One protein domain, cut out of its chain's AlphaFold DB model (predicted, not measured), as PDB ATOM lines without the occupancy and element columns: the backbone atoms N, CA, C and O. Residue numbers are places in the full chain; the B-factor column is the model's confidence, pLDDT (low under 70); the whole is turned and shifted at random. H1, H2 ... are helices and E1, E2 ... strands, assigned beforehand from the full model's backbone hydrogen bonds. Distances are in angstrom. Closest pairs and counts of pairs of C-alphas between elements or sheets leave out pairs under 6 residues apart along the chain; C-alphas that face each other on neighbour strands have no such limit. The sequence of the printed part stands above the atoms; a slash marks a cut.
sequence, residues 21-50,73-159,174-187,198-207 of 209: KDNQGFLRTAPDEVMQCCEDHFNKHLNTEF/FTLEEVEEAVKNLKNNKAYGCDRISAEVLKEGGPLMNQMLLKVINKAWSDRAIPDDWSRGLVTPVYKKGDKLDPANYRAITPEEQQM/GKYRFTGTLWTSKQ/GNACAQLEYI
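Overview. This is residues 21 to 50, 73 to 159, 174 to 187 and 198 to 207 of the 209 residues of an uncharacterized protein of Stichopus japonicus (UniProt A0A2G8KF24). The model is a loose pair of lobes: one holds H1 with two small two-stranded sheets, E1 E2 and E3 E4, near it, and the other is a small helical head of H2, H3 and H4. Residues 122 to 134, of which 127 to 130 belong to the short helix H5, join the head to the lobe with the two sheets. The printed part has 141 residues, with five named helices and four named strands in the order H1 H2 H3 H4 H5 E1 E2 E3 E4, and each sheet is antiparallel. The class is mixed, helices and strands, with under half of the residues, 68 of 141, in named elements. The whole is loose, with a radius of gyration of the C-alphas of 18.5 A, and only just elongated, spanning 56 by 37 by 24 A.

Along the chain. H1, residues 31 to 47, begins with C-alpha 31 at (-24.681, 12.316, 28.740) and is 23.6 A long. H2 is residues 75 to 84, 14.2 A long, and H3 is residues 98 to 103. H4, residues 105 to 121, is 24.5 A long and ends with C-alpha 121 at (-52.704, 27.949, 58.734). H5 is residues 127 to 130. The strands are E1, residues 135 to 138, E2, residues 149 to 152, E3, residues 176 to 178, and E4, residues 204 to 206, where C-alpha 206 is at (-36.912, 21.140, 45.701).

Arrangement. H1 touches no helix; its closest C-alphas to E3 are those of Asn 47 and Tyr 176, 6.5 A apart, and to E2 those of Phe 42 and Ala 151, 7.0 A apart. H2 touches H4, which meets it with residues 109 to 113 alone, at a steep tilt of 69 degrees, only just short of perpendicular, opposite ways; the closest C-alphas are Glu 79 and Asn 109, 6.3 A. H2 touches H3 at a steep tilt of 57 degrees, opposite ways, the closest C-alphas being Val 82 and Lys 102, 6.1 A. H3 and H4 are close but not clearly touching. E1 and E2 form a hairpin, with N 137 and O 150 at 2.8 A within hydrogen-bond range. E3 and E4 are antiparallel neighbours, with N 205 and O 177 at 2.7 A. The closest C-alphas of H5 and E4 are Ser 130 and Tyr 206, 5.3 A. In H1, H2, H3 and H4 every O i to N i+4 pair is within hydrogen-bond range; H5 is too short for one.

Size, cuts and confidence. The C-alphas farthest apart are those of Phe 26 and Glu 76, 56.5 A. Residues 51 to 72, 160 to 173 and 188 to 197 are not printed, with C-alpha gaps of 32.7 A, 27.2 A and 8.4 A. Of the links that are printed whole, H2 to H3, residues 85 to 97, is long. The mean pLDDT of the printed part is 75.3; residues 49 to 50, 154 to 159, 174 to 187 and 198 to 207 are under 70, and E3 and E4 each have a mean of 36.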
ATOM      1  N   LYS A  21     -17.444  20.790  30.831       84.12
ATOM      2  CA  LYS A  21     -16.290  20.780  31.728       84.12
ATOM      3  C   LYS A  21     -16.741  20.460  33.144       84.12
ATOM      4  O   LYS A  21     -17.702  21.056  33.633       84.12
ATOM      5  N   ASP A  22     -16.031  19.551  33.795       82.12
ATOM      6  CA  ASP A  22     -16.193  19.314  35.224       82.12
ATOM      7  C   ASP A  22     -15.500  20.398  36.070       82.12
ATOM      8  O   ASP A  22     -14.869  21.332  35.565       82.12
ATOM      9  N   ASN A  23     -15.624  20.278  37.391       79.31
ATOM     10  CA  ASN A  23     -15.011  21.184  38.364       79.31
ATOM     11  C   ASN A  23     -13.466  21.163  38.360       79.31
ATOM     12  O   ASN A  23     -12.852  22.059  38.940       79.31
ATOM     13  N   GLN A  24     -12.851  20.174  37.710       79.62
ATOM     14  CA  GLN A  24     -11.408  20.027  37.529       79.62
ATOM     15  C   GLN A  24     -10.949  20.508  36.139       79.62
ATOM     16  O   GLN A  24      -9.749  20.557  35.867       79.62
ATOM     17  N   GLY A  25     -11.881  20.916  35.272       78.19
ATOM     18  CA  GLY A  25     -11.616  21.419  33.928       78.19
ATOM     19  C   GLY A  25     -11.533  20.342  32.844       78.19
ATOM     20  O   GLY A  25     -11.222  20.680  31.698       78.19
ATOM     21  N   PHE A  26     -11.826  19.075  33.155       82.44
ATOM     22  CA  PHE A  26     -11.837  17.988  32.177       82.44
ATOM     23  C   PHE A  26     -13.149  17.944  31.400       82.44
ATOM     24  O   PHE A  26     -14.226  18.211  31.930       82.44
ATOM     25  N   LEU A  27     -13.053  17.583  30.118       83.38
ATOM     26  CA  LEU A  27     -14.209  17.441  29.242       83.38
ATOM     27  C   LEU A  27     -14.912  16.106  29.489       83.38
ATOM     28  O   LEU A  27     -14.307  15.043  29.365       83.38
ATOM     29  N   ARG A  28     -16.207  16.187  29.773       82.25
ATOM     30  CA  ARG A  28     -17.143  15.070  29.866       82.25
ATOM     31  C   ARG A  28     -18.007  15.041  28.622       82.25
ATOM     32  O   ARG A  28     -18.497  16.085  28.196       82.25
ATOM     33  N   THR A  29     -18.158  13.864  28.031       79.50
ATOM     34  CA  THR A  29     -18.890  13.642  26.770       79.50
ATOM     35  C   THR A  29     -20.031  12.642  26.929       79.50
ATOM     36  O   THR A  29     -20.954  12.630  26.114       79.50
ATOM     37  N   ALA A  30     -19.988  11.810  27.975       78.00
ATOM     38  CA  ALA A  30     -21.091  10.930  28.319       78.00
ATOM     39  C   ALA A  30     -22.278  11.774  28.825       78.00
ATOM     40  O   ALA A  30     -22.071  12.654  29.665       78.00
ATOM     41  N   PRO A  31     -23.511  11.529  28.346       73.44
ATOM     42  CA  PRO A  31     -24.681  12.316  28.740       73.44
ATOM     43  C   PRO A  31     -24.887  12.407  30.258       73.44
ATOM     44  O   PRO A  31     -25.180  13.489  30.765       73.44
ATOM     45  N   ASP A  32     -24.668  11.303  30.975       75.12
ATOM     46  CA  ASP A  32     -24.828  11.240  32.432       75.12
ATOM     47  C   ASP A  32     -23.767  12.078  33.155       75.12
ATOM     48  O   ASP A  32     -24.080  12.849  34.059       75.12
ATOM     49  N   GLU A  33     -22.512  12.016  32.700       79.94
ATOM     50  CA  GLU A  33     -21.421  12.819  33.262       79.94
ATOM     51  C   GLU A  33     -21.633  14.318  33.011       79.94
ATOM     52  O   GLU A  33     -21.385  15.148  33.882       79.94
ATOM     53  N   VAL A  34     -22.127  14.680  31.824       76.75
ATOM     54  CA  VAL A  34     -22.469  16.068  31.485       76.75
ATOM     55  C   VAL A  34     -23.603  16.586  32.370       76.75
ATOM     56  O   VAL A  34     -23.563  17.741  32.804       76.75
ATOM     57  N   MET A  35     -24.596  15.742  32.662       78.19
ATOM     58  CA  MET A  35     -25.684  16.079  33.576       78.19
ATOM     59  C   MET A  35     -25.166  16.279  35.000       78.19
ATOM     60  O   MET A  35     -25.499  17.298  35.604       78.19
ATOM     61  N   GLN A  36     -24.285  15.399  35.482       81.88
ATOM     62  CA  GLN A  36     -23.661  15.531  36.798       81.88
ATOM     63  C   GLN A  36     -22.877  16.842  36.927       81.88
ATOM     64  O   GLN A  36     -23.030  17.564  37.909       81.88
ATOM     65  N   CYS A  37     -22.102  17.223  35.904       82.88
ATOM     66  CA  CYS A  37     -21.391  18.507  35.896       82.88
ATOM     67  C   CYS A  37     -22.344  19.704  36.033       82.88
ATOM     68  O   CYS A  37     -22.032  20.687  36.713       82.88
ATOM     69  N   CYS A  38     -23.506  19.643  35.377       78.06
ATOM     70  CA  CYS A  38     -24.527  20.684  35.479       78.06
ATOM     71  C   CYS A  38     -25.193  20.685  36.859       78.06
ATOM     72  O   CYS A  38     -25.372  21.751  37.450       78.06
ATOM     73  N   GLU A  39     -25.535  19.506  37.373       83.31
ATOM     74  CA  GLU A  39     -26.113  19.319  38.698       83.31
ATOM     75  C   GLU A  39     -25.206  19.887  39.782       83.31
ATOM     76  O   GLU A  39     -25.634  20.770  40.521       83.31
ATOM     77  N   ASP A  40     -23.944  19.471  39.828       84.94
ATOM     78  CA  ASP A  40     -22.979  19.923  40.831       84.94
ATOM     79  C   ASP A  40     -22.840  21.450  40.819       84.94
ATOM     80  O   ASP A  40     -22.825  22.107  41.867       84.94
ATOM     81  N   HIS A  41     -22.784  22.037  39.617       84.44
ATOM     82  CA  HIS A  41     -22.694  23.480  39.449       84.44
ATOM     83  C   HIS A  41     -23.929  24.206  39.998       84.44
ATOM     84  O   HIS A  41     -23.798  25.136  40.806       84.44
ATOM     85  N   PHE A  42     -25.132  23.815  39.570       82.75
ATOM     86  CA  PHE A  42     -26.358  24.503  39.971       82.75
ATOM     87  C   PHE A  42     -26.756  24.204  41.408       82.75
ATOM     88  O   PHE A  42     -27.196  25.120  42.094       82.75
ATOM     89  N   ASN A  43     -26.534  22.986  41.896       84.31
ATOM     90  CA  ASN A  43     -26.746  22.615  43.288       84.31
ATOM     91  C   ASN A  43     -25.901  23.514  44.199       84.31
ATOM     92  O   ASN A  43     -26.439  24.203  45.067       84.31
ATOM     93  N   LYS A  44     -24.598  23.644  43.914       83.12
ATOM     94  CA  LYS A  44     -23.733  24.589  44.629       83.12
ATOM     95  C   LYS A  44     -24.261  26.019  44.523       83.12
ATOM     96  O   LYS A  44     -24.413  26.689  45.539       83.12
ATOM     97  N   HIS A  45     -24.560  26.510  43.322       80.69
ATOM     98  CA  HIS A  45     -24.954  27.910  43.129       80.69
ATOM     99  C   HIS A  45     -26.302  28.276  43.772       80.69
ATOM    100  O   HIS A  45     -26.470  29.398  44.253       80.69
ATOM    101  N   LEU A  46     -27.270  27.361  43.750       79.62
ATOM    102  CA  LEU A  46     -28.631  27.600  44.222       79.62
ATOM    103  C   LEU A  46     -28.791  27.326  45.722       79.62
ATOM    104  O   LEU A  46     -29.625  27.975  46.350       79.62
ATOM    105  N   ASN A  47     -27.968  26.442  46.296       79.81
ATOM    106  CA  ASN A  47     -28.069  26.027  47.699       79.81
ATOM    107  C   ASN A  47     -26.971  26.576  48.609       79.81
ATOM    108  O   ASN A  47     -26.941  26.230  49.789       79.81
ATOM    109  N   THR A  48     -26.079  27.434  48.103       77.12
ATOM    110  CA  THR A  48     -25.117  28.129  48.967       77.12
ATOM    111  C   THR A  48     -25.879  29.024  49.946       77.12
ATOM    112  O   THR A  48     -26.493  30.018  49.546       77.12
ATOM    113  N   GLU A  49     -25.831  28.682  51.232       66.88
ATOM    114  CA  GLU A  49     -26.300  29.562  52.294       66.88
ATOM    115  C   GLU A  49     -25.334  30.737  52.435       66.88
ATOM    116  O   GLU A  49     -24.131  30.559  52.623       66.88
ATOM    117  N   PHE A  50     -25.859  31.954  52.329       67.81
ATOM    118  CA  PHE A  50     -25.112  33.134  52.738       67.81
ATOM    119  C   PHE A  50     -25.272  33.270  54.253       67.81
ATOM    120  O   PHE A  50     -26.415  33.180  54.718       67.81
ATOM    121  N   PHE A  73     -57.445  34.055  53.934       90.06
ATOM    122  CA  PHE A  73     -57.742  34.610  52.621       90.06
ATOM    123  C   PHE A  73     -59.229  34.435  52.310       90.06
ATOM    124  O   PHE A  73     -59.843  33.440  52.724       90.06
ATOM    125  N   THR A  74     -59.804  35.388  51.580       92.88
ATOM    126  CA  THR A  74     -61.205  35.351  51.148       92.88
ATOM    127  C   THR A  74     -61.336  34.816  49.723       92.88
ATOM    128  O   THR A  74     -60.375  34.767  48.953       92.88
ATOM    129  N   LEU A  75     -62.547  34.388  49.352       93.88
ATOM    130  CA  LEU A  75     -62.814  33.939  47.984       93.88
ATOM    131  C   LEU A  75     -62.623  35.077  46.969       93.88
ATOM    132  O   LEU A  75     -62.076  34.842  45.898       93.88
ATOM    133  N   GLU A  76     -63.014  36.299  47.332       92.94
ATOM    134  CA  GLU A  76     -62.903  37.498  46.491       92.94
ATOM    135  C   GLU A  76     -61.440  37.819  46.150       92.94
ATOM    136  O   GLU A  76     -61.120  38.099  44.995       92.94
ATOM    137  N   GLU A  77     -60.533  37.694  47.125       93.19
ATOM    138  CA  GLU A  77     -59.091  37.870  46.910       93.19
ATOM    139  C   GLU A  77     -58.535  36.836  45.923       93.19
ATOM    140  O   GLU A  77     -57.737  37.170  45.043       93.19
ATOM    141  N   VAL A  78     -58.971  35.576  46.039       94.75
ATOM    142  CA  VAL A  78     -58.559  34.501  45.123       94.75
ATOM    143  C   VAL A  78     -59.118  34.737  43.722       94.75
ATOM    144  O   VAL A  78     -58.388  34.597  42.743       94.75
ATOM    145  N   GLU A  79     -60.383  35.135  43.605       95.12
ATOM    146  CA  GLU A  79     -61.023  35.450  42.326       95.12
ATOM    147  C   GLU A  79     -60.321  36.601  41.603       95.12
ATOM    148  O   GLU A  79     -60.015  36.503  40.408       95.12
ATOM    149  N   GLU A  80     -60.008  37.678  42.325       95.19
ATOM    150  CA  GLU A  80     -59.258  38.804  41.782       95.19
ATOM    151  C   GLU A  80     -57.842  38.383  41.362       95.19
ATOM    152  O   GLU A  80     -57.386  38.729  40.265       95.19
ATOM    153  N   ALA A  81     -57.155  37.589  42.187       94.50
ATOM    154  CA  ALA A  81     -55.821  37.085  41.876       94.50
ATOM    155  C   ALA A  81     -55.816  36.217  40.608       94.50
ATOM    156  O   ALA A  81     -54.998  36.449  39.714       94.50
ATOM    157  N   VAL A  82     -56.755  35.269  40.491       94.94
ATOM    158  CA  VAL A  82     -56.900  34.391  39.318       94.94
ATOM    159  C   VAL A  82     -57.201  35.213  38.066       94.94
ATOM    160  O   VAL A  82     -56.578  35.006  37.021       94.94
ATOM    161  N   LYS A  83     -58.082  36.214  38.161       93.69
ATOM    162  CA  LYS A  83     -58.399  37.118  37.046       93.69
ATOM    163  C   LYS A  83     -57.172  37.898  36.564       93.69
ATOM    164  O   LYS A  83     -56.980  38.053  35.353       93.69
ATOM    165  N   ASN A  84     -56.323  38.326  37.495       94.94
ATOM    166  CA  ASN A  84     -55.114  39.103  37.230       94.94
ATOM    167  C   ASN A  84     -53.912  38.268  36.748       94.94
ATOM    168  O   ASN A  84     -52.889  38.845  36.355       94.94
ATOM    169  N   LEU A  85     -54.013  36.932  36.716       92.38
ATOM    170  CA  LEU A  85     -52.976  36.082  36.128       92.38
ATOM    171  C   LEU A  85     -52.736  36.455  34.660       92.38
ATOM    172  O   LEU A  85     -53.648  36.823  33.919       92.38
ATOM    173  N   LYS A  86     -51.485  36.370  34.208       91.31
ATOM    174  CA  LYS A  86     -51.143  36.654  32.809       91.31
ATOM    175  C   LYS A  86     -51.354  35.401  31.973       91.31
ATOM    176  O   LYS A  86     -50.847  34.346  32.329       91.31
ATOM    177  N   ASN A  87     -52.028  35.558  30.841       89.25
ATOM    178  CA  ASN A  87     -52.199  34.481  29.872       89.25
ATOM    179  C   ASN A  87     -50.914  34.256  29.061       89.25
ATOM    180  O   ASN A  87     -50.028  35.123  29.014       89.25
ATOM    181  N   ASN A  88     -50.847  33.111  28.386       86.94
ATOM    182  CA  ASN A  88     -49.734  32.638  27.570       86.94
ATOM    183  C   ASN A  88     -48.414  32.642  28.353       86.94
ATOM    184  O   ASN A  88     -47.339  32.950  27.825       86.94
ATOM    185  N   LYS A  89     -48.523  32.368  29.655       84.06
ATOM    186  CA  LYS A  89     -47.397  31.991  30.499       84.06
ATOM    187  C   LYS A  89     -47.234  30.492  30.437       84.06
ATOM    188  O   LYS A  89     -48.148  29.776  30.034       84.06
ATOM    189  N   ALA A  90     -46.019  30.051  30.705       78.31
ATOM    190  CA  ALA A  90     -45.790  28.630  30.711       78.31
ATOM    191  C   ALA A  90     -46.459  28.051  31.974       78.31
ATOM    192  O   ALA A  90     -46.803  28.791  32.893       78.31
ATOM    193  N   TYR A  91     -46.684  26.746  32.017       82.88
ATOM    194  CA  TYR A  91     -47.274  26.093  33.189       82.88
ATOM    195  C   TYR A  91     -46.180  25.494  34.074       82.88
ATOM    196  O   TYR A  91     -45.080  25.269  33.602       82.88
ATOM    197  N   GLY A  92     -46.414  25.239  35.357       76.69
ATOM    198  CA  GLY A  92     -45.406  24.598  36.210       76.69
ATOM    199  C   GLY A  92     -45.179  23.122  35.856       76.69
ATOM    200  O   GLY A  92     -45.723  22.599  34.888       76.69
ATOM    201  N   CYS A  93     -44.429  22.399  36.690       76.50
ATOM    202  CA  CYS A  93     -44.350  20.930  36.590       76.50
ATOM    203  C   CYS A  93     -45.718  20.233  36.780       76.50
ATOM    204  O   CYS A  93     -45.879  19.057  36.458       76.50
ATOM    205  N   ASP A  94     -46.704  20.973  37.290       81.62
ATOM    206  CA  ASP A  94     -48.096  20.573  37.486       81.62
ATOM    207  C   ASP A  94     -48.935  20.600  36.199       81.62
ATOM    208  O   ASP A  94     -50.023  20.028  36.165       81.62
ATOM    209  N   ARG A  95     -48.437  21.235  35.130       83.25
ATOM    210  CA  ARG A  95     -49.119  21.376  33.834       83.25
ATOM    211  C   ARG A  95     -50.432  22.154  33.888       83.25
ATOM    212  O   ARG A  95     -51.271  22.019  32.997       83.25
ATOM    213  N   ILE A  96     -50.590  23.008  34.896       88.38
ATOM    214  CA  ILE A  96     -51.761  23.872  35.050       88.38
ATOM    215  C   ILE A  96     -51.412  25.266  34.529       88.38
ATOM    216  O   ILE A  96     -50.542  25.950  35.063       88.38
ATOM    217  N   SER A  97     -52.087  25.701  33.465       90.56
ATOM    218  CA  SER A  97     -51.895  27.045  32.916       90.56
ATOM    219  C   SER A  97     -52.823  28.069  33.577       90.56
ATOM    220  O   SER A  97     -53.859  27.729  34.155       90.56
ATOM    221  N   ALA A  98     -52.481  29.354  33.454       91.81
ATOM    222  CA  ALA A  98     -53.325  30.441  33.952       91.81
ATOM    223  C   ALA A  98     -54.727  30.432  33.315       91.81
ATOM    224  O   ALA A  98     -55.703  30.790  33.968       91.81
ATOM    225  N   GLU A  99     -54.840  30.012  32.054       93.31
ATOM    226  CA  GLU A  99     -56.113  29.864  31.345       93.31
ATOM    227  C   GLU A  99     -56.980  28.789  31.993       93.31
ATOM    228  O   GLU A  99     -58.154  29.035  32.237       93.31
ATOM    229  N   VAL A 100     -56.399  27.638  32.350       92.75
ATOM    230  CA  VAL A 100     -57.129  26.563  33.037       92.75
ATOM    231  C   VAL A 100     -57.689  27.052  34.372       92.75
ATOM    232  O   VAL A 100     -58.836  26.760  34.704       92.75
ATOM    233  N   LEU A 101     -56.915  27.844  35.121       93.62
ATOM    234  CA  LEU A 101     -57.380  28.418  36.386       93.62
ATOM    235  C   LEU A 101     -58.525  29.416  36.183       93.62
ATOM    236  O   LEU A 101     -59.484  29.408  36.950       93.62
ATOM    237  N   LYS A 102     -58.456  30.242  35.134       94.19
ATOM    238  CA  LYS A 102     -59.509  31.212  34.803       94.19
ATOM    239  C   LYS A 102     -60.798  30.549  34.318       94.19
ATOM    240  O   LYS A 102     -61.876  30.979  34.718       94.19
ATOM    241  N   GLU A 103     -60.691  29.507  33.499       93.88
ATOM    242  CA  GLU A 103     -61.840  28.749  32.980       93.88
ATOM    243  C   GLU A 103     -62.441  27.792  34.025       93.88
ATOM    244  O   GLU A 103     -63.587  27.365  33.900       93.88
ATOM    245  N   GLY A 104     -61.702  27.471  35.092       90.88
ATOM    246  CA  GLY A 104     -62.145  26.565  36.156       90.88
ATOM    247  C   GLY A 104     -63.324  27.076  37.001       90.88
ATOM    248  O   GLY A 104     -63.934  26.301  37.745       90.88
ATOM    249  N   GLY A 105     -63.667  28.362  36.889       92.19
ATOM    250  CA  GLY A 105     -64.849  28.955  37.510       92.19
ATOM    251  C   GLY A 105     -64.854  28.932  39.051       92.19
ATOM    252  O   GLY A 105     -63.821  28.720  39.693       92.19
ATOM    253  N   PRO A 106     -66.029  29.135  39.681       93.31
ATOM    254  CA  PRO A 106     -66.136  29.279  41.137       93.31
ATOM    255  C   PRO A 106     -65.672  28.046  41.919       93.31
ATOM    256  O   PRO A 106     -65.118  28.175  43.008       93.31
ATOM    257  N   LEU A 107     -65.869  26.843  41.365       94.06
ATOM    258  CA  LEU A 107     -65.437  25.603  42.008       94.06
ATOM    259  C   LEU A 107     -63.907  25.540  42.119       94.06
ATOM    260  O   LEU A 107     -63.391  25.191  43.180       94.06
ATOM    261  N   MET A 108     -63.186  25.919  41.059       94.56
ATOM    262  CA  MET A 108     -61.724  25.998  41.081       94.56
ATOM    263  C   MET A 108     -61.247  27.008  42.129       94.56
ATOM    264  O   MET A 108     -60.391  26.683  42.950       94.56
ATOM    265  N   ASN A 109     -61.863  28.190  42.178       95.38
ATOM    266  CA  ASN A 109     -61.506  29.231  43.147       95.38
ATOM    267  C   ASN A 109     -61.735  28.775  44.595       95.38
ATOM    268  O   ASN A 109     -60.889  29.009  45.457       95.38
ATOM    269  N   GLN A 110     -62.821  28.045  44.868       95.62
ATOM    270  CA  GLN A 110     -63.067  27.456  46.188       95.62
ATOM    271  C   GLN A 110     -62.024  26.397  46.568       95.62
ATOM    272  O   GLN A 110     -61.646  26.294  47.736       95.62
ATOM    273  N   MET A 111     -61.560  25.595  45.608       95.19
ATOM    274  CA  MET A 111     -60.511  24.601  45.851       95.19
ATOM    275  C   MET A 111     -59.163  25.272  46.129       95.19
ATOM    276  O   MET A 111     -58.507  24.924  47.111       95.19
ATOM    277  N   LEU A 112     -58.795  26.282  45.335       94.62
ATOM    278  CA  LEU A 112     -57.597  27.094  45.557       94.62
ATOM    279  C   LEU A 112     -57.619  27.751  46.938       94.62
ATOM    280  O   LEU A 112     -56.648  27.643  47.684       94.62
ATOM    281  N   LEU A 113     -58.751  28.349  47.317       95.12
ATOM    282  CA  LEU A 113     -58.937  28.978  48.621       95.12
ATOM    283  C   LEU A 113     -58.665  28.006  49.776       95.12
ATOM    284  O   LEU A 113     -57.970  28.354  50.729       95.12
ATOM    285  N   LYS A 114     -59.185  26.775  49.689       94.00
ATOM    286  CA  LYS A 114     -58.961  25.738  50.708       94.00
ATOM    287  C   LYS A 114     -57.483  25.382  50.837       94.00
ATOM    288  O   LYS A 114     -56.991  25.277  51.957       94.00
ATOM    289  N   VAL A 115     -56.779  25.208  49.717       92.75
ATOM    290  CA  VAL A 115     -55.350  24.859  49.718       92.75
ATOM    291  C   VAL A 115     -54.509  26.009  50.267       92.75
ATOM    292  O   VAL A 115     -53.667  25.782  51.133       92.75
ATOM    293  N   ILE A 116     -54.772  27.243  49.828       92.12
ATOM    294  CA  ILE A 116     -54.039  28.436  50.269       92.12
ATOM    295  C   ILE A 116     -54.232  28.665  51.771       92.12
ATOM    296  O   ILE A 116     -53.254  28.831  52.496       92.12
ATOM    297  N   ASN A 117     -55.475  28.614  52.260       92.31
ATOM    298  CA  ASN A 117     -55.754  28.799  53.684       92.31
ATOM    299  C   ASN A 117     -55.180  27.672  54.541       92.31
ATOM    300  O   ASN A 117     -54.715  27.934  55.649       92.31
ATOM    301  N   LYS A 118     -55.161  26.437  54.027       90.56
ATOM    302  CA  LYS A 118     -54.503  25.323  54.709       90.56
ATOM    303  C   LYS A 118     -52.995  25.549  54.820       90.56
ATOM    304  O   LYS A 118     -52.471  25.516  55.925       90.56
ATOM    305  N   ALA A 119     -52.323  25.867  53.713       89.44
ATOM    306  CA  ALA A 119     -50.889  26.162  53.710       89.44
ATOM    307  C   ALA A 119     -50.538  27.347  54.632       89.44
ATOM    308  O   ALA A 119     -49.540  27.330  55.353       89.44
ATOM    309  N   TRP A 120     -51.396  28.371  54.653       88.81
ATOM    310  CA  TRP A 120     -51.247  29.526  55.534       88.81
ATOM    311  C   TRP A 120     -51.398  29.173  57.017       88.81
ATOM    312  O   TRP A 120     -50.570  29.589  57.829       88.81
ATOM    313  N   SER A 121     -52.427  28.395  57.364       87.62
ATOM    314  CA  SER A 121     -52.704  27.949  58.734       87.62
ATOM    315  C   SER A 121     -51.605  27.031  59.263       87.62
ATOM    316  O   SER A 121     -51.104  27.238  60.366       87.62
ATOM    317  N   ASP A 122     -51.192  26.059  58.450       87.69
ATOM    318  CA  ASP A 122     -50.188  25.058  58.821       87.69
ATOM    319  C   ASP A 122     -48.767  25.651  58.836       87.69
ATOM    320  O   ASP A 122     -47.823  24.989  59.260       87.69
ATOM    321  N   ARG A 123     -48.601  26.902  58.365       86.38
ATOM    322  CA  ARG A 123     -47.300  27.556  58.132       86.38
ATOM    323  C   ARG A 123     -46.351  26.677  57.306       86.38
ATOM    324  O   ARG A 123     -45.133  26.791  57.424       86.38
ATOM    325  N   ALA A 124     -46.925  25.831  56.456       85.94
ATOM    326  CA  ALA A 124     -46.239  24.814  55.680       85.94
ATOM    327  C   ALA A 124     -46.645  24.941  54.212       85.94
ATOM    328  O   ALA A 124     -47.823  25.074  53.879       85.94
ATOM    329  N   ILE A 125     -45.654  24.919  53.328       84.06
ATOM    330  CA  ILE A 125     -45.864  24.987  51.885       84.06
ATOM    331  C   ILE A 125     -45.964  23.547  51.361       84.06
ATOM    332  O   ILE A 125     -45.161  22.716  51.780       84.06
ATOM    333  N   PRO A 126     -46.911  23.229  50.459       82.94
ATOM    334  CA  PRO A 126     -46.953  21.923  49.815       82.94
ATOM    335  C   PRO A 126     -45.635  21.600  49.104       82.94
ATOM    336  O   PRO A 126     -45.102  22.447  48.382       82.94
ATOM    337  N   ASP A 127     -45.161  20.360  49.228       82.25
ATOM    338  CA  ASP A 127     -43.935  19.897  48.560       82.25
ATOM    339  C   ASP A 127     -43.980  20.166  47.051       82.25
ATOM    340  O   ASP A 127     -42.985  20.564  46.446       82.25
ATOM    341  N   ASP A 128     -45.158  20.052  46.439       81.25
ATOM    342  CA  ASP A 128     -45.358  20.322  45.018       81.25
ATOM    343  C   ASP A 128     -45.003  21.755  44.610       81.25
ATOM    344  O   ASP A 128     -44.401  21.944  43.558       81.25
ATOM    345  N   TRP A 129     -45.319  22.753  45.443       82.38
ATOM    346  CA  TRP A 129     -45.024  24.172  45.173       82.38
ATOM    347  C   TRP A 129     -43.552  24.501  45.338       82.38
ATOM    348  O   TRP A 129     -43.061  25.532  44.878       82.38
ATOM    349  N   SER A 130     -42.870  23.634  46.063       80.44
ATOM    350  CA  SER A 130     -41.466  23.754  46.322       80.44
ATOM    351  C   SER A 130     -40.694  23.351  45.053       80.44
ATOM    352  O   SER A 130     -39.753  24.037  44.659       80.44
ATOM    353  N   ARG A 131     -41.132  22.300  44.341       77.38
ATOM    354  CA  ARG A 131     -40.443  21.722  43.169       77.38
ATOM    355  C   ARG A 131     -40.507  22.617  41.925       77.38
ATOM    356  O   ARG A 131     -41.495  23.298  41.670       77.38
ATOM    357  N   GLY A 132     -39.475  22.554  41.077       78.62
ATOM    358  CA  GLY A 132     -39.478  23.261  39.794       78.62
ATOM    359  C   GLY A 132     -38.342  22.853  38.860       78.62
ATOM    360  O   GLY A 132     -37.212  22.671  39.288       78.62
ATOM    361  N   LEU A 133     -38.623  22.773  37.560       79.62
ATOM    362  CA  LEU A 133     -37.665  22.381  36.522       79.62
ATOM    363  C   LEU A 133     -36.572  23.445  36.335       79.62
ATOM    364  O   LEU A 133     -36.912  24.570  35.989       79.62
ATOM    365  N   VAL A 134     -35.275  23.128  36.457       79.69
ATOM    366  CA  VAL A 134     -34.215  24.089  36.081       79.69
ATOM    367  C   VAL A 134     -33.705  23.839  34.682       79.69
ATOM    368  O   VAL A 134     -33.080  22.833  34.369       79.69
ATOM    369  N   THR A 135     -33.895  24.847  33.845       80.81
ATOM    370  CA  THR A 135     -33.337  24.891  32.505       80.81
ATOM    371  C   THR A 135     -32.111  25.802  32.482       80.81
ATOM    372  O   THR A 135     -32.214  26.996  32.792       80.81
ATOM    373  N   PRO A 136     -30.932  25.284  32.103       81.31
ATOM    374  CA  PRO A 136     -29.755  26.111  31.907       81.31
ATOM    375  C   PRO A 136     -29.890  26.942  30.624       81.31
ATOM    376  O   PRO A 136     -30.012  26.414  29.522       81.31
ATOM    377  N   VAL A 137     -29.818  28.267  30.750       83.62
ATOM    378  CA  VAL A 137     -29.788  29.194  29.609       83.62
ATOM    379  C   VAL A 137     -28.390  29.759  29.440       83.62
ATOM    380  O   VAL A 137     -27.867  30.439  30.327       83.62
ATOM    381  N   TYR A 138     -27.789  29.496  28.283       84.75
ATOM    382  CA  TYR A 138     -26.470  30.013  27.941       84.75
ATOM    383  C   TYR A 138     -26.457  31.547  27.953       84.75
ATOM    384  O   TYR A 138     -27.355  32.194  27.411       84.75
ATOM    385  N   LYS A 139     -25.419  32.130  28.564       86.19
ATOM    386  CA  LYS A 139     -25.199  33.582  28.585       86.19
ATOM    387  C   LYS A 139     -24.162  34.004  27.527       86.19
ATOM    388  O   LYS A 139     -24.524  34.440  26.444       86.19
ATOM    389  N   LYS A 140     -22.875  33.913  27.854       84.81
ATOM    390  CA  LYS A 140     -21.699  34.326  27.081       84.81
ATOM    391  C   LYS A 140     -20.482  33.574  27.625       84.81
ATOM    392  O   LYS A 140     -20.481  33.263  28.814       84.81
ATOM    393  N   GLY A 141     -19.452  33.388  26.803       87.75
ATOM    394  CA  GLY A 141     -18.206  32.720  27.183       87.75
ATOM    395  C   GLY A 141     -18.053  31.357  26.513       87.75
ATOM    396  O   GLY A 141     -18.488  31.159  25.381       87.75
ATOM    397  N   ASP A 142     -17.415  30.428  27.211       82.62
ATOM    398  CA  ASP A 142     -17.272  29.050  26.752       82.62
ATOM    399  C   ASP A 142     -18.582  28.282  26.976       82.62
ATOM    400  O   ASP A 142     -19.103  28.262  28.091       82.62
ATOM    401  N   LYS A 143     -19.107  27.650  25.921       80.38
ATOM    402  CA  LYS A 143     -20.321  26.816  25.980       80.38
ATOM    403  C   LYS A 143     -20.099  25.503  26.726       80.38
ATOM    404  O   LYS A 143     -21.062  24.864  27.118       80.38
ATOM    405  N   LEU A 144     -18.848  25.088  26.898       82.44
ATOM    406  CA  LEU A 144     -18.520  23.866  27.623       82.44
ATOM    407  C   LEU A 144     -18.464  24.100  29.132       82.44
ATOM    408  O   LEU A 144     -18.465  23.145  29.890       82.44
ATOM    409  N   ASP A 145     -18.405  25.351  29.580       80.38
ATOM    410  CA  ASP A 145     -18.320  25.691  30.996       80.38
ATOM    411  C   ASP A 145     -19.727  25.922  31.586       80.38
ATOM    412  O   ASP A 145     -20.397  26.892  31.197       80.38
ATOM    413  N   PRO A 146     -20.179  25.093  32.552       80.50
ATOM    414  CA  PRO A 146     -21.465  25.263  33.229       80.50
ATOM    415  C   PRO A 146     -21.645  26.650  33.859       80.50
ATOM    416  O   PRO A 146     -22.761  27.173  33.896       80.50
ATOM    417  N   ALA A 147     -20.557  27.312  34.272       84.50
ATOM    418  CA  ALA A 147     -20.619  28.654  34.842       84.50
ATOM    419  C   ALA A 147     -21.114  29.706  33.841       84.50
ATOM    420  O   ALA A 147     -21.593  30.773  34.245       84.50
ATOM    421  N   ASN A 148     -21.044  29.427  32.536       86.19
ATOM    422  CA  ASN A 148     -21.564  30.292  31.480       86.19
ATOM    423  C   ASN A 148     -23.049  30.078  31.177       86.19
ATOM    424  O   ASN A 148     -23.595  30.706  30.266       86.19
ATOM    425  N   TYR A 149     -23.732  29.290  31.998       86.12
ATOM    426  CA  TYR A 149     -25.174  29.132  31.964       86.12
ATOM    427  C   TYR A 149     -25.812  29.827  33.165       86.12
ATOM    428  O   TYR A 149     -25.202  30.067  34.206       86.12
ATOM    429  N   ARG A 150     -27.063  30.234  32.992       83.25
ATOM    430  CA  ARG A 150     -27.916  30.741  34.060       83.25
ATOM    431  C   ARG A 150     -29.022  29.728  34.273       83.25
ATOM    432  O   ARG A 150     -29.763  29.455  33.334       83.25
ATOM    433  N   ALA A 151     -29.155  29.232  35.497       82.12
ATOM    434  CA  ALA A 151     -30.355  28.519  35.895       82.12
ATOM    435  C   ALA A 151     -31.539  29.481  35.806       82.12
ATOM    436  O   ALA A 151     -31.556  30.537  36.452       82.12
ATOM    437  N   ILE A 152     -32.509  29.118  34.983       82.88
ATOM    438  CA  ILE A 152     -33.870  29.614  35.098       82.88
ATOM    439  C   ILE A 152     -34.739  28.431  35.480       82.88
ATOM    440  O   ILE A 152     -34.469  27.310  35.060       82.88
ATOM    441  N   THR A 153     -35.776  28.689  36.258       75.88
ATOM    442  CA  THR A 153     -36.858  27.731  36.437       75.88
ATOM    443  C   THR A 153     -37.958  28.156  35.482       75.88
ATOM    444  O   THR A 153     -38.771  29.004  35.863       75.88
ATOM    445  N   PRO A 154     -37.923  27.752  34.196       64.00
ATOM    446  CA  PRO A 154     -39.071  27.980  33.360       64.00
ATOM    447  C   PRO A 154     -40.189  27.111  33.914       64.00
ATOM    448  O   PRO A 154     -40.017  25.934  34.223       64.00
ATOM    449  N   GLU A 155     -41.346  27.727  34.019       58.75
ATOM    450  CA  GLU A 155     -42.589  27.019  33.826       58.75
ATOM    451  C   GLU A 155     -42.438  26.139  32.547       58.75
ATOM    452  O   GLU A 155     -41.991  26.606  31.493       58.75
ATOM    453  N   GLU A 156     -42.677  24.835  32.679       52.38
ATOM    454  CA  GLU A 156     -42.662  23.834  31.621       52.38
ATOM    455  C   GLU A 156     -43.520  24.296  30.424       52.38
ATOM    456  O   GLU A 156     -44.681  24.687  30.540       52.38
ATOM    457  N   GLN A 157     -42.924  24.282  29.232       49.59
ATOM    458  CA  GLN A 157     -43.646  24.392  27.970       49.59
ATOM    459  C   GLN A 157     -43.489  23.071  27.231       49.59
ATOM    460  O   GLN A 157     -42.365  22.664  26.932       49.59
ATOM    461  N   GLN A 158     -44.590  22.452  26.811       42.97
ATOM    462  CA  GLN A 158     -44.536  21.692  25.566       42.97
ATOM    463  C   GLN A 158     -44.270  22.689  24.453       42.97
ATOM    464  O   GLN A 158     -45.114  23.539  24.188       42.97
ATOM    465  N   MET A 159     -43.080  22.611  23.853       34.53
ATOM    466  CA  MET A 159     -42.655  23.509  22.784       34.53
ATOM    467  C   MET A 159     -43.695  23.520  21.652       34.53
ATOM    468  O   MET A 159     -43.801  22.525  20.933       34.53
ATOM    469  N   GLY A 174     -35.463  29.963  47.467       35.72
ATOM    470  CA  GLY A 174     -35.329  28.836  48.422       35.72
ATOM    471  C   GLY A 174     -34.354  27.752  47.877       35.72
ATOM    472  O   GLY A 174     -33.689  28.035  46.877       35.72
ATOM    473  N   LYS A 175     -34.233  26.564  48.509       32.25
ATOM    474  CA  LYS A 175     -33.217  25.505  48.224       32.25
ATOM    475  C   LYS A 175     -33.717  24.333  47.339       32.25
ATOM    476  O   LYS A 175     -34.743  23.748  47.640       32.25
ATOM    477  N   TYR A 176     -32.948  23.917  46.327       39.44
ATOM    478  CA  TYR A 176     -33.290  22.927  45.279       39.44
ATOM    479  C   TYR A 176     -32.578  21.561  45.449       39.44
ATOM    480  O   TYR A 176     -31.513  21.494  46.054       39.44
ATOM    481  N   ARG A 177     -33.093  20.470  44.861       35.38
ATOM    482  CA  ARG A 177     -32.448  19.135  44.767       35.38
ATOM    483  C   ARG A 177     -32.703  18.497  43.391       35.38
ATOM    484  O   ARG A 177     -33.769  18.665  42.835       35.38
ATOM    485  N   PHE A 178     -31.765  17.771  42.797       34.09
ATOM    486  CA  PHE A 178     -31.887  17.277  41.412       34.09
ATOM    487  C   PHE A 178     -32.588  15.907  41.325       34.09
ATOM    488  O   PHE A 178     -32.276  15.028  42.128       34.09
ATOM    489  N   THR A 179     -33.463  15.695  40.331       35.03
ATOM    490  CA  THR A 179     -33.909  14.348  39.912       35.03
ATOM    491  C   THR A 179     -33.984  14.282  38.381       35.03
ATOM    492  O   THR A 179     -34.787  14.942  37.730       35.03
ATOM    493  N   GLY A 180     -33.053  13.546  37.769       29.11
ATOM    494  CA  GLY A 180     -32.757  13.642  36.338       29.11
ATOM    495  C   GLY A 180     -33.746  12.936  35.402       29.11
ATOM    496  O   GLY A 180     -34.178  11.814  35.648       29.11
ATOM    497  N   THR A 181     -34.022  13.557  34.248       33.59
ATOM    498  CA  THR A 181     -34.315  12.866  32.977       33.59
ATOM    499  C   THR A 181     -33.910  13.769  31.802       33.59
ATOM    500  O   THR A 181     -34.143  14.977  31.830       33.59
ATOM    501  N   LEU A 182     -33.274  13.187  30.779       33.84
ATOM    502  CA  LEU A 182     -32.683  13.875  29.625       33.84
ATOM    503  C   LEU A 182     -33.705  14.048  28.481       33.84
ATOM    504  O   LEU A 182     -34.301  13.067  28.044       33.84
ATOM    505  N   TRP A 183     -33.839  15.256  27.921       33.09
ATOM    506  CA  TRP A 183     -34.513  15.479  26.629       33.09
ATOM    507  C   TRP A 183     -33.712  16.447  25.746       33.09
ATOM    508  O   TRP A 183     -33.174  17.441  26.233       33.09
ATOM    509  N   THR A 184     -33.659  16.179  24.434       30.44
ATOM    510  CA  THR A 184     -32.998  17.037  23.432       30.44
ATOM    511  C   THR A 184     -34.023  17.713  22.513       30.44
ATOM    512  O   THR A 184     -34.839  17.033  21.894       30.44
ATOM    513  N   SER A 185     -33.958  19.040  22.364       30.86
ATOM    514  CA  SER A 185     -34.786  19.823  21.426       30.86
ATOM    515  C   SER A 185     -34.132  19.921  20.036       30.86
ATOM    516  O   SER A 185     -32.984  20.351  19.927       30.86
ATOM    517  N   LYS A 186     -34.867  19.578  18.964       31.22
ATOM    518  CA  LYS A 186     -34.544  19.965  17.574       31.22
ATOM    519  C   LYS A 186     -35.270  21.275  17.244       31.22
ATOM    520  O   LYS A 186     -36.493  21.324  17.295       31.22
ATOM    521  N   GLN A 187     -34.532  22.318  16.866       30.48
ATOM    522  CA  GLN A 187     -35.096  23.533  16.260       30.48
ATOM    523  C   GLN A 187     -35.036  23.398  14.723       30.48
ATOM    524  O   GLN A 187     -33.987  22.994  14.215       30.48
ATOM    525  N   GLY A 198     -27.591  21.038  20.412       34.88
ATOM    526  CA  GLY A 198     -28.796  20.977  21.248       34.88
ATOM    527  C   GLY A 198     -28.480  21.290  22.714       34.88
ATOM    528  O   GLY A 198     -27.385  20.992  23.186       34.88
ATOM    529  N   ASN A 199     -29.424  21.906  23.430       36.41
ATOM    530  CA  ASN A 199     -29.312  22.146  24.871       36.41
ATOM    531  C   ASN A 199     -29.818  20.914  25.638       36.41
ATOM    532  O   ASN A 199     -30.886  20.398  25.311       36.41
ATOM    533  N   ALA A 200     -29.078  20.480  26.659       36.72
ATOM    534  CA  ALA A 200     -29.559  19.517  27.643       36.72
ATOM    535  C   ALA A 200     -30.436  20.248  28.677       36.72
ATOM    536  O   ALA A 200     -29.999  21.236  29.270       36.72
ATOM    537  N   CYS A 201     -31.669  19.782  28.874       35.09
ATOM    538  CA  CYS A 201     -32.525  20.192  29.990       35.09
ATOM    539  C   CYS A 201     -32.470  19.129  31.087       35.09
ATOM    540  O   CYS A 201     -32.331  17.944  30.785       35.09
ATOM    541  N   ALA A 202     -32.601  19.553  32.342       38.38
ATOM    542  CA  ALA A 202     -32.658  18.658  33.482       38.38
ATOM    543  C   ALA A 202     -33.812  19.038  34.408       38.38
ATOM    544  O   ALA A 202     -34.255  20.188  34.442       38.38
ATOM    545  N   GLN A 203     -34.306  18.055  35.146       32.88
ATOM    546  CA  GLN A 203     -35.415  18.222  36.064       32.88
ATOM    547  C   GLN A 203     -34.879  18.401  37.484       32.88
ATOM    548  O   GLN A 203     -33.992  17.669  37.918       32.88
ATOM    549  N   LEU A 204     -35.337  19.457  38.170       39.81
ATOM    550  CA  LEU A 204     -35.070  19.610  39.598       39.81
ATOM    551  C   LEU A 204     -36.347  19.394  40.378       39.81
ATOM    552  O   LEU A 204     -37.434  19.843  40.014       39.81
ATOM    553  N   GLU A 205     -36.145  18.781  41.518       33.28
ATOM    554  CA  GLU A 205     -37.014  18.863  42.660       33.28
ATOM    555  C   GLU A 205     -36.514  19.972  43.595       33.28
ATOM    556  O   GLU A 205     -35.474  20.608  43.428       33.28
ATOM    557  N   TYR A 206     -37.295  20.276  44.603       34.97
ATOM    558  CA  TYR A 206     -36.912  21.140  45.701       34.97
ATOM    559  C   TYR A 206     -37.299  20.366  46.933       34.97
ATOM    560  O   TYR A 206     -38.341  19.712  46.948       34.97
ATOM    561  N   ILE A 207     -36.445  20.406  47.943       32.19
ATOM    562  CA  ILE A 207     -36.729  19.765  49.215       32.19
ATOM    563  C   ILE A 207     -36.359  20.775  50.288       32.19
ATOM    564  O   ILE A 207     -35.192  21.146  50.427       32.19
TER     565      ILE A 207